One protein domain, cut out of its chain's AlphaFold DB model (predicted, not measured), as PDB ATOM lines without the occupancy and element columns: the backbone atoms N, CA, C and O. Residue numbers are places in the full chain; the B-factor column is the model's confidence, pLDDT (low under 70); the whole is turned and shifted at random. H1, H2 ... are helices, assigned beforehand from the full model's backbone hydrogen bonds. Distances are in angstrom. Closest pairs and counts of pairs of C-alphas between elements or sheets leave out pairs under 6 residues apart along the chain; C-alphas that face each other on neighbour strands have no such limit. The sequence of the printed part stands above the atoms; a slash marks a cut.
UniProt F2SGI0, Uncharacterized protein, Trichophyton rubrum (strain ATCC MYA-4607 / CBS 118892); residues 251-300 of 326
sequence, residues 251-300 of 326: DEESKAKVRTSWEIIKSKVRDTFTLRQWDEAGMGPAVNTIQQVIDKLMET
ATOM      1  N   ASP A 251     157.179 141.494 214.405       79.19
ATOM      2  CA  ASP A 251     155.833 141.099 214.817       79.19
ATOM      3  C   ASP A 251     155.857 139.768 215.605       79.19
ATOM      4  O   ASP A 251     156.756 138.936 215.441       79.19
ATOM      5  N   GLU A 252     154.879 139.563 216.496       77.88
ATOM      6  CA  GLU A 252     154.838 138.382 217.376       77.88
ATOM      7  C   GLU A 252     154.730 137.053 216.608       77.88
ATOM      8  O   GLU A 252     155.230 136.027 217.079       77.88
ATOM      9  N   GLU A 253     154.155 137.057 215.404       80.88
ATOM     10  CA  GLU A 253     154.062 135.866 214.559       80.88
ATOM     11  C   GLU A 253     155.443 135.472 214.010       80.88
ATOM     12  O   GLU A 253     155.849 134.309 214.083       80.88
ATOM     13  N   SER A 254     156.210 136.447 213.526       79.88
ATOM     14  CA  SER A 254     157.584 136.266 213.059       79.88
ATOM     15  C   SER A 254     158.515 135.846 214.201       79.88
ATOM     16  O   SER A 254     159.350 134.956 214.019       79.88
ATOM     17  N   LYS A 255     158.332 136.390 215.414       81.00
ATOM     18  CA  LYS A 255     159.054 135.922 216.613       81.00
ATOM     19  C   LYS A 255     158.721 134.470 216.947       81.00
ATOM     20  O   LYS A 255     159.624 133.692 217.253       81.00
ATOM     21  N   ALA A 256     157.447 134.080 216.889       84.19
ATOM     22  CA  ALA A 256     157.029 132.703 217.143       84.19
ATOM     23  C   ALA A 256     157.619 131.721 216.117       84.19
ATOM     24  O   ALA A 256     158.096 130.648 216.499       84.19
ATOM     25  N   LYS A 257     157.670 132.108 214.834       85.25
ATOM     26  CA  LYS A 257     158.313 131.324 213.765       85.25
ATOM     27  C   LYS A 257     159.807 131.132 214.020       85.25
ATOM     28  O   LYS A 257     160.282 130.001 213.969       85.25
ATOM     29  N   VAL A 258     160.530 132.199 214.368       85.00
ATOM     30  CA  VAL A 258     161.968 132.114 214.678       85.00
ATOM     31  C   VAL A 258     162.222 131.242 215.904       85.00
ATOM     32  O   VAL A 258     163.070 130.359 215.834       85.00
ATOM     33  N   ARG A 259     161.462 131.412 216.995       85.00
ATOM     34  CA  ARG A 259     161.608 130.571 218.199       85.00
ATOM     35  C   ARG A 259     161.372 129.092 217.894       85.00
ATOM     36  O   ARG A 259     162.169 128.253 218.297       85.00
ATOM     37  N   THR A 260     160.317 128.775 217.147       88.25
ATOM     38  CA  THR A 260     159.980 127.385 216.798       88.25
ATOM     39  C   THR A 260     161.064 126.752 215.924       88.25
ATOM     40  O   THR A 260     161.533 125.654 216.217       88.25
ATOM     41  N   SER A 261     161.520 127.463 214.890       86.31
ATOM     42  CA  SER A 261     162.606 127.003 214.017       86.31
ATOM     43  C   SER A 261     163.934 126.863 214.764       86.31
ATOM     44  O   SER A 261     164.682 125.915 214.525       86.31
ATOM     45  N   TRP A 262     164.215 127.761 215.708       87.38
ATOM     46  CA  TRP A 262     165.416 127.708 216.536       87.38
ATOM     47  C   TRP A 262     165.433 126.492 217.470       87.38
ATOM     48  O   TRP A 262     166.466 125.838 217.600       87.38
ATOM     49  N   GLU A 263     164.294 126.122 218.059       86.56
ATOM     50  CA  GLU A 263     164.184 124.914 218.889       86.56
ATOM     51  C   GLU A 263     164.342 123.617 218.072       86.56
ATOM     52  O   GLU A 263     164.970 122.657 218.533       86.56
ATOM     53  N   ILE A 264     163.866 123.586 216.819       85.50
ATOM     54  CA  ILE A 264     164.114 122.459 215.898       85.50
ATOM     55  C   ILE A 264     165.616 122.315 215.622       85.50
ATOM     56  O   ILE A 264     166.153 121.209 215.700       85.50
ATOM     57  N   ILE A 265     166.304 123.430 215.365       85.19
ATOM     58  CA  ILE A 265     167.750 123.444 215.129       85.19
ATOM     59  C   ILE A 265     168.501 122.967 216.368       85.19
ATOM     60  O   ILE A 265     169.285 122.022 216.308       85.19
ATOM     61  N   LYS A 266     168.218 123.572 217.519       83.75
ATOM     62  CA  LYS A 266     168.897 123.275 218.779       83.75
ATOM     63  C   LYS A 266     168.739 121.817 219.210       83.75
ATOM     64  O   LYS A 266     169.697 121.236 219.718       83.75
ATOM     65  N   SER A 267     167.560 121.228 219.007       81.44
ATOM     66  CA  SER A 267     167.279 119.847 219.414       81.44
ATOM     67  C   SER A 267     167.953 118.800 218.529       81.44
ATOM     68  O   SER A 267     168.318 117.748 219.041       81.44
ATOM     69  N   LYS A 268     168.151 119.074 217.232       80.62
ATOM     70  CA  LYS A 268     168.604 118.057 216.264       80.62
ATOM     71  C   LYS A 268     170.017 118.264 215.724       80.62
ATOM     72  O   LYS A 268     170.605 117.313 215.220       80.62
ATOM     73  N   VAL A 269     170.605 119.456 215.874       80.19
ATOM     74  CA  VAL A 269     171.938 119.787 215.326       80.19
ATOM     75  C   VAL A 269     173.058 118.875 215.829       80.19
ATOM     76  O   VAL A 269     174.040 118.664 215.125       80.19
ATOM     77  N   ARG A 270     172.920 118.315 217.037       75.94
ATOM     78  CA  ARG A 270     173.917 117.401 217.620       75.94
ATOM     79  C   ARG A 270     173.830 115.975 217.073       75.94
ATOM     80  O   ARG A 270     174.820 115.257 217.160       75.94
ATOM     81  N   ASP A 271     172.690 115.603 216.491       74.00
ATOM     82  CA  ASP A 271     172.397 114.239 216.039       74.00
ATOM     83  C   ASP A 271     172.455 114.099 214.505       74.00
ATOM     84  O   ASP A 271     172.380 112.993 213.965       74.00
ATOM     85  N   THR A 272     172.613 115.211 213.779       72.31
ATOM     86  CA  THR A 272     172.767 115.231 212.319       72.31
ATOM     87  C   THR A 272     174.243 115.282 211.923       72.31
ATOM     88  O   THR A 272     174.897 116.306 212.110       72.31
ATOM     89  N   PHE A 273     174.761 114.206 211.323       70.81
ATOM     90  CA  PHE A 273     176.176 114.095 210.923       70.81
ATOM     91  C   PHE A 273     176.395 114.163 209.407       70.81
ATOM     92  O   PHE A 273     177.530 114.204 208.935       70.81
ATOM     93  N   THR A 274     175.314 114.160 208.623       80.50
ATOM     94  CA  THR A 274     175.355 114.187 207.156       80.50
ATOM     95  C   THR A 274     174.313 115.151 206.593       80.50
ATOM     96  O   THR A 274     173.284 115.398 207.220       80.50
ATOM     97  N   LEU A 275     174.550 115.655 205.376       74.44
ATOM     98  CA  LEU A 275     173.645 116.592 204.695       74.44
ATOM     99  C   LEU A 275     172.243 115.996 204.464       74.44
ATOM    100  O   LEU A 275     171.236 116.678 204.575       74.44
ATOM    101  N   ARG A 276     172.164 114.685 204.219       76.88
ATOM    102  CA  ARG A 276     170.882 113.986 204.076       76.88
ATOM    103  C   ARG A 276     170.105 113.938 205.393       76.88
ATOM    104  O   ARG A 276     168.915 114.216 205.407       76.88
ATOM    105  N   GLN A 277     170.786 113.635 206.500       82.56
ATOM    106  CA  GLN A 277     170.174 113.656 207.833       82.56
ATOM    107  C   GLN A 277     169.768 115.070 208.252       82.56
ATOM    108  O   GLN A 277     168.780 115.230 208.956       82.56
ATOM    109  N   TRP A 278     170.507 116.089 207.813       84.38
ATOM    110  CA  TRP A 278     170.172 117.495 208.028       84.38
ATOM    111  C   TRP A 278     168.818 117.857 207.408       84.38
ATOM    112  O   TRP A 278     167.940 118.397 208.087       84.38
ATOM    113  N   ASP A 279     168.612 117.492 206.144       80.94
ATOM    114  CA  ASP A 279     167.353 117.759 205.447       80.94
ATOM    115  C   ASP A 279     166.204 116.895 205.987       80.94
ATOM    116  O   ASP A 279     165.125 117.418 206.267       80.94
ATOM    117  N   GLU A 280     166.443 115.601 206.237       83.69
ATOM    118  CA  GLU A 280     165.458 114.686 206.838       83.69
ATOM    119  C   GLU A 280     165.047 115.117 208.262       83.69
ATOM    120  O   GLU A 280     163.897 114.942 208.665       83.69
ATOM    121  N   ALA A 281     165.951 115.741 209.024       81.19
ATOM    122  CA  ALA A 281     165.667 116.288 210.350       81.19
ATOM    123  C   ALA A 281     164.834 117.584 210.315       81.19
ATOM    124  O   ALA A 281     164.364 118.033 211.369       81.19
ATOM    125  N   GLY A 282     164.616 118.169 209.134       82.31
ATOM    126  CA  GLY A 282     163.911 119.439 208.963       82.31
ATOM    127  C   GLY A 282     164.777 120.668 209.258       82.31
ATOM    128  O   GLY A 282     164.234 121.756 209.449       82.31
ATOM    129  N   MET A 283     166.107 120.519 209.278       84.81
ATOM    130  CA  MET A 283     167.039 121.618 209.559       84.81
ATOM    131  C   MET A 283     167.078 122.640 208.421       84.81
ATOM    132  O   MET A 283     167.006 123.839 208.676       84.81
ATOM    133  N   GLY A 284     167.129 122.182 207.165       84.81
ATOM    134  CA  GLY A 284     167.087 123.053 205.983       84.81
ATOM    135  C   GLY A 284     165.877 124.005 205.984       84.81
ATOM    136  O   GLY A 284     166.065 125.223 205.934       84.81
ATOM    137  N   PRO A 285     164.640 123.491 206.125       88.25
ATOM    138  CA  PRO A 285     163.440 124.320 206.249       88.25
ATOM    139  C   PRO A 285     163.456 125.286 207.445       88.25
ATOM    140  O   PRO A 285     163.028 126.434 207.305       88.25
ATOM    141  N   ALA A 286     163.962 124.858 208.608       85.38
ATOM    142  CA  ALA A 286     164.033 125.696 209.806       85.38
ATOM    143  C   ALA A 286     164.999 126.879 209.621       85.38
ATOM    144  O   ALA A 286     164.643 128.021 209.915       85.38
ATOM    145  N   VAL A 287     166.187 126.624 209.062       87.75
ATOM    146  CA  VAL A 287     167.175 127.666 208.739       87.75
ATOM    147  C   VAL A 287     166.623 128.632 207.690       87.75
ATOM    148  O   VAL A 287     166.719 129.842 207.867       87.75
ATOM    149  N   ASN A 288     165.973 128.118 206.643       88.94
ATOM    150  CA  ASN A 288     165.360 128.949 205.606       88.94
ATOM    151  C   ASN A 288     164.238 129.841 206.172       88.94
ATOM    152  O   ASN A 288     164.129 131.008 205.819       88.94
ATOM    153  N   THR A 289     163.442 129.330 207.114       87.12
ATOM    154  CA  THR A 289     162.397 130.121 207.785       87.12
ATOM    155  C   THR A 289     162.993 131.283 208.583       87.12
ATOM    156  O   THR A 289     162.464 132.390 208.540       87.12
ATOM    157  N   ILE A 290     164.102 131.056 209.297       86.44
ATOM    158  CA  ILE A 290     164.803 132.123 210.028       86.44
ATOM    159  C   ILE A 290     165.377 133.146 209.042       86.44
ATOM    160  O   ILE A 290     165.197 134.344 209.249       86.44
ATOM    161  N   GLN A 291     165.989 132.684 207.948       86.69
ATOM    162  CA  GLN A 291     166.541 133.557 206.911       86.69
ATOM    163  C   GLN A 291     165.462 134.446 206.278       86.69
ATOM    164  O   GLN A 291     165.631 135.657 206.238       86.69
ATOM    165  N   GLN A 292     164.312 133.888 205.892       86.06
ATOM    166  CA  GLN A 292     163.199 134.653 205.316       86.06
ATOM    167  C   GLN A 292     162.675 135.742 206.255       86.06
ATOM    168  O   GLN A 292     162.293 136.826 205.816       86.06
ATOM    169  N   VAL A 293     162.637 135.459 207.558       83.94
ATOM    170  CA  VAL A 293     162.208 136.443 208.554       83.94
ATOM    171  C   VAL A 293     163.245 137.560 208.707       83.94
ATOM    172  O   VAL A 293     162.860 138.723 208.824       83.94
ATOM    173  N   ILE A 294     164.539 137.231 208.653       83.06
ATOM    174  CA  ILE A 294     165.629 138.217 208.651       83.06
ATOM    175  C   ILE A 294     165.573 139.078 207.385       83.06
ATOM    176  O   ILE A 294     165.631 140.300 207.488       83.06
ATOM    177  N   ASP A 295     165.392 138.473 206.212       83.00
ATOM    178  CA  ASP A 295     165.316 139.186 204.934       83.00
ATOM    179  C   ASP A 295     164.135 140.168 204.923       83.00
ATOM    180  O   ASP A 295     164.309 141.348 204.620       83.00
ATOM    181  N   LYS A 296     162.958 139.738 205.398       80.50
ATOM    182  CA  LYS A 296     161.780 140.606 205.560       80.50
ATOM    183  C   LYS A 296     162.029 141.764 206.539       80.50
ATOM    184  O   LYS A 296     161.543 142.880 206.332       80.50
ATOM    185  N   LEU A 297     162.781 141.529 207.616       76.50
ATOM    186  CA  LEU A 297     163.160 142.579 208.566       76.50
ATOM    187  C   LEU A 297     164.131 143.588 207.925       76.50
ATOM    188  O   LEU A 297     163.978 144.795 208.102       76.50
ATOM    189  N   MET A 298     165.093 143.112 207.133       76.88
ATOM    190  CA  MET A 298     166.015 143.982 206.399       76.88
ATOM    191  C   MET A 298     165.279 144.820 205.346       76.88
ATOM    192  O   MET A 298     165.495 146.029 205.278       76.88
ATOM    193  N   GLU A 299     164.348 144.232 204.593       74.81
ATOM    194  CA  GLU A 299     163.532 144.939 203.596       74.81
ATOM    195  C   GLU A 299     162.648 146.034 204.218       74.81
ATOM    196  O   GLU A 299     162.585 147.156 203.712       74.81
ATOM    197  N   THR A 300     162.005 145.749 205.356       63.72
ATOM    198  CA  THR A 300     161.180 146.738 206.080       63.72
ATOM    199  C   THR A 300     162.016 147.859 206.705       63.72
ATOM    200  O   THR A 300     161.593 149.019 206.707       63.72
TER     201      THR A 300
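What this domain is: This is residues 251 to 300 of the 326 residues of an uncharacterized protein of Trichophyton rubrum (strain ATCC MYA-4607 / CBS 118892) (UniProt F2SGI0). Two long helices, H3 and H1, run side by side in opposite ways as a long helical pair, and the chain turns between them at one end through a loop and the short helix H2, set crosswise to H3. The printed part has 50 residues with three named helices, in the order H1, H2, H3, and no named strand; the class is all helix. It is a rod of 36 by 17 by 12 A, only just loose, close to compact, with a radius of gyration of the C-alphas of 11.8 A.

Where its parts are: H3, residues 283 to 300, is 26.0 A long and ends at C-alpha 300 (161.180, 146.738, 206.080). H1, residues 252 to 268, is 24.6 A long and begins at C-alpha 252 (154.838, 138.382, 217.376). H2 is residues 275 to 280.

How they stand to each other: H3 touches H1, closest at the C-alphas of Ala 286 and Ser 261, 4.6 A apart. They run opposite ways at a shallow tilt of 30 degrees. H2 is close to H3 but not clearly touching, the closest C-alphas, of Trp 278 and Gly 284, being 6.7 A apart; their lines are about perpendicular at 86 degrees. H1 and H2 are only just apart, with closest C-alphas at 8.4 A. In H1, H2 and H3 every O i to N i+4 pair is within hydrogen-bond range.

The domain as a whole: The C-alphas of Phe 273 and Thr 300, the two farthest apart, are 36.2 A from each other. The printed part has no cut. The link from H2 to H3 is tight and that from H1 to H2 short. Mean pLDDT of the printed part is 81.8; residue 300 is under 70.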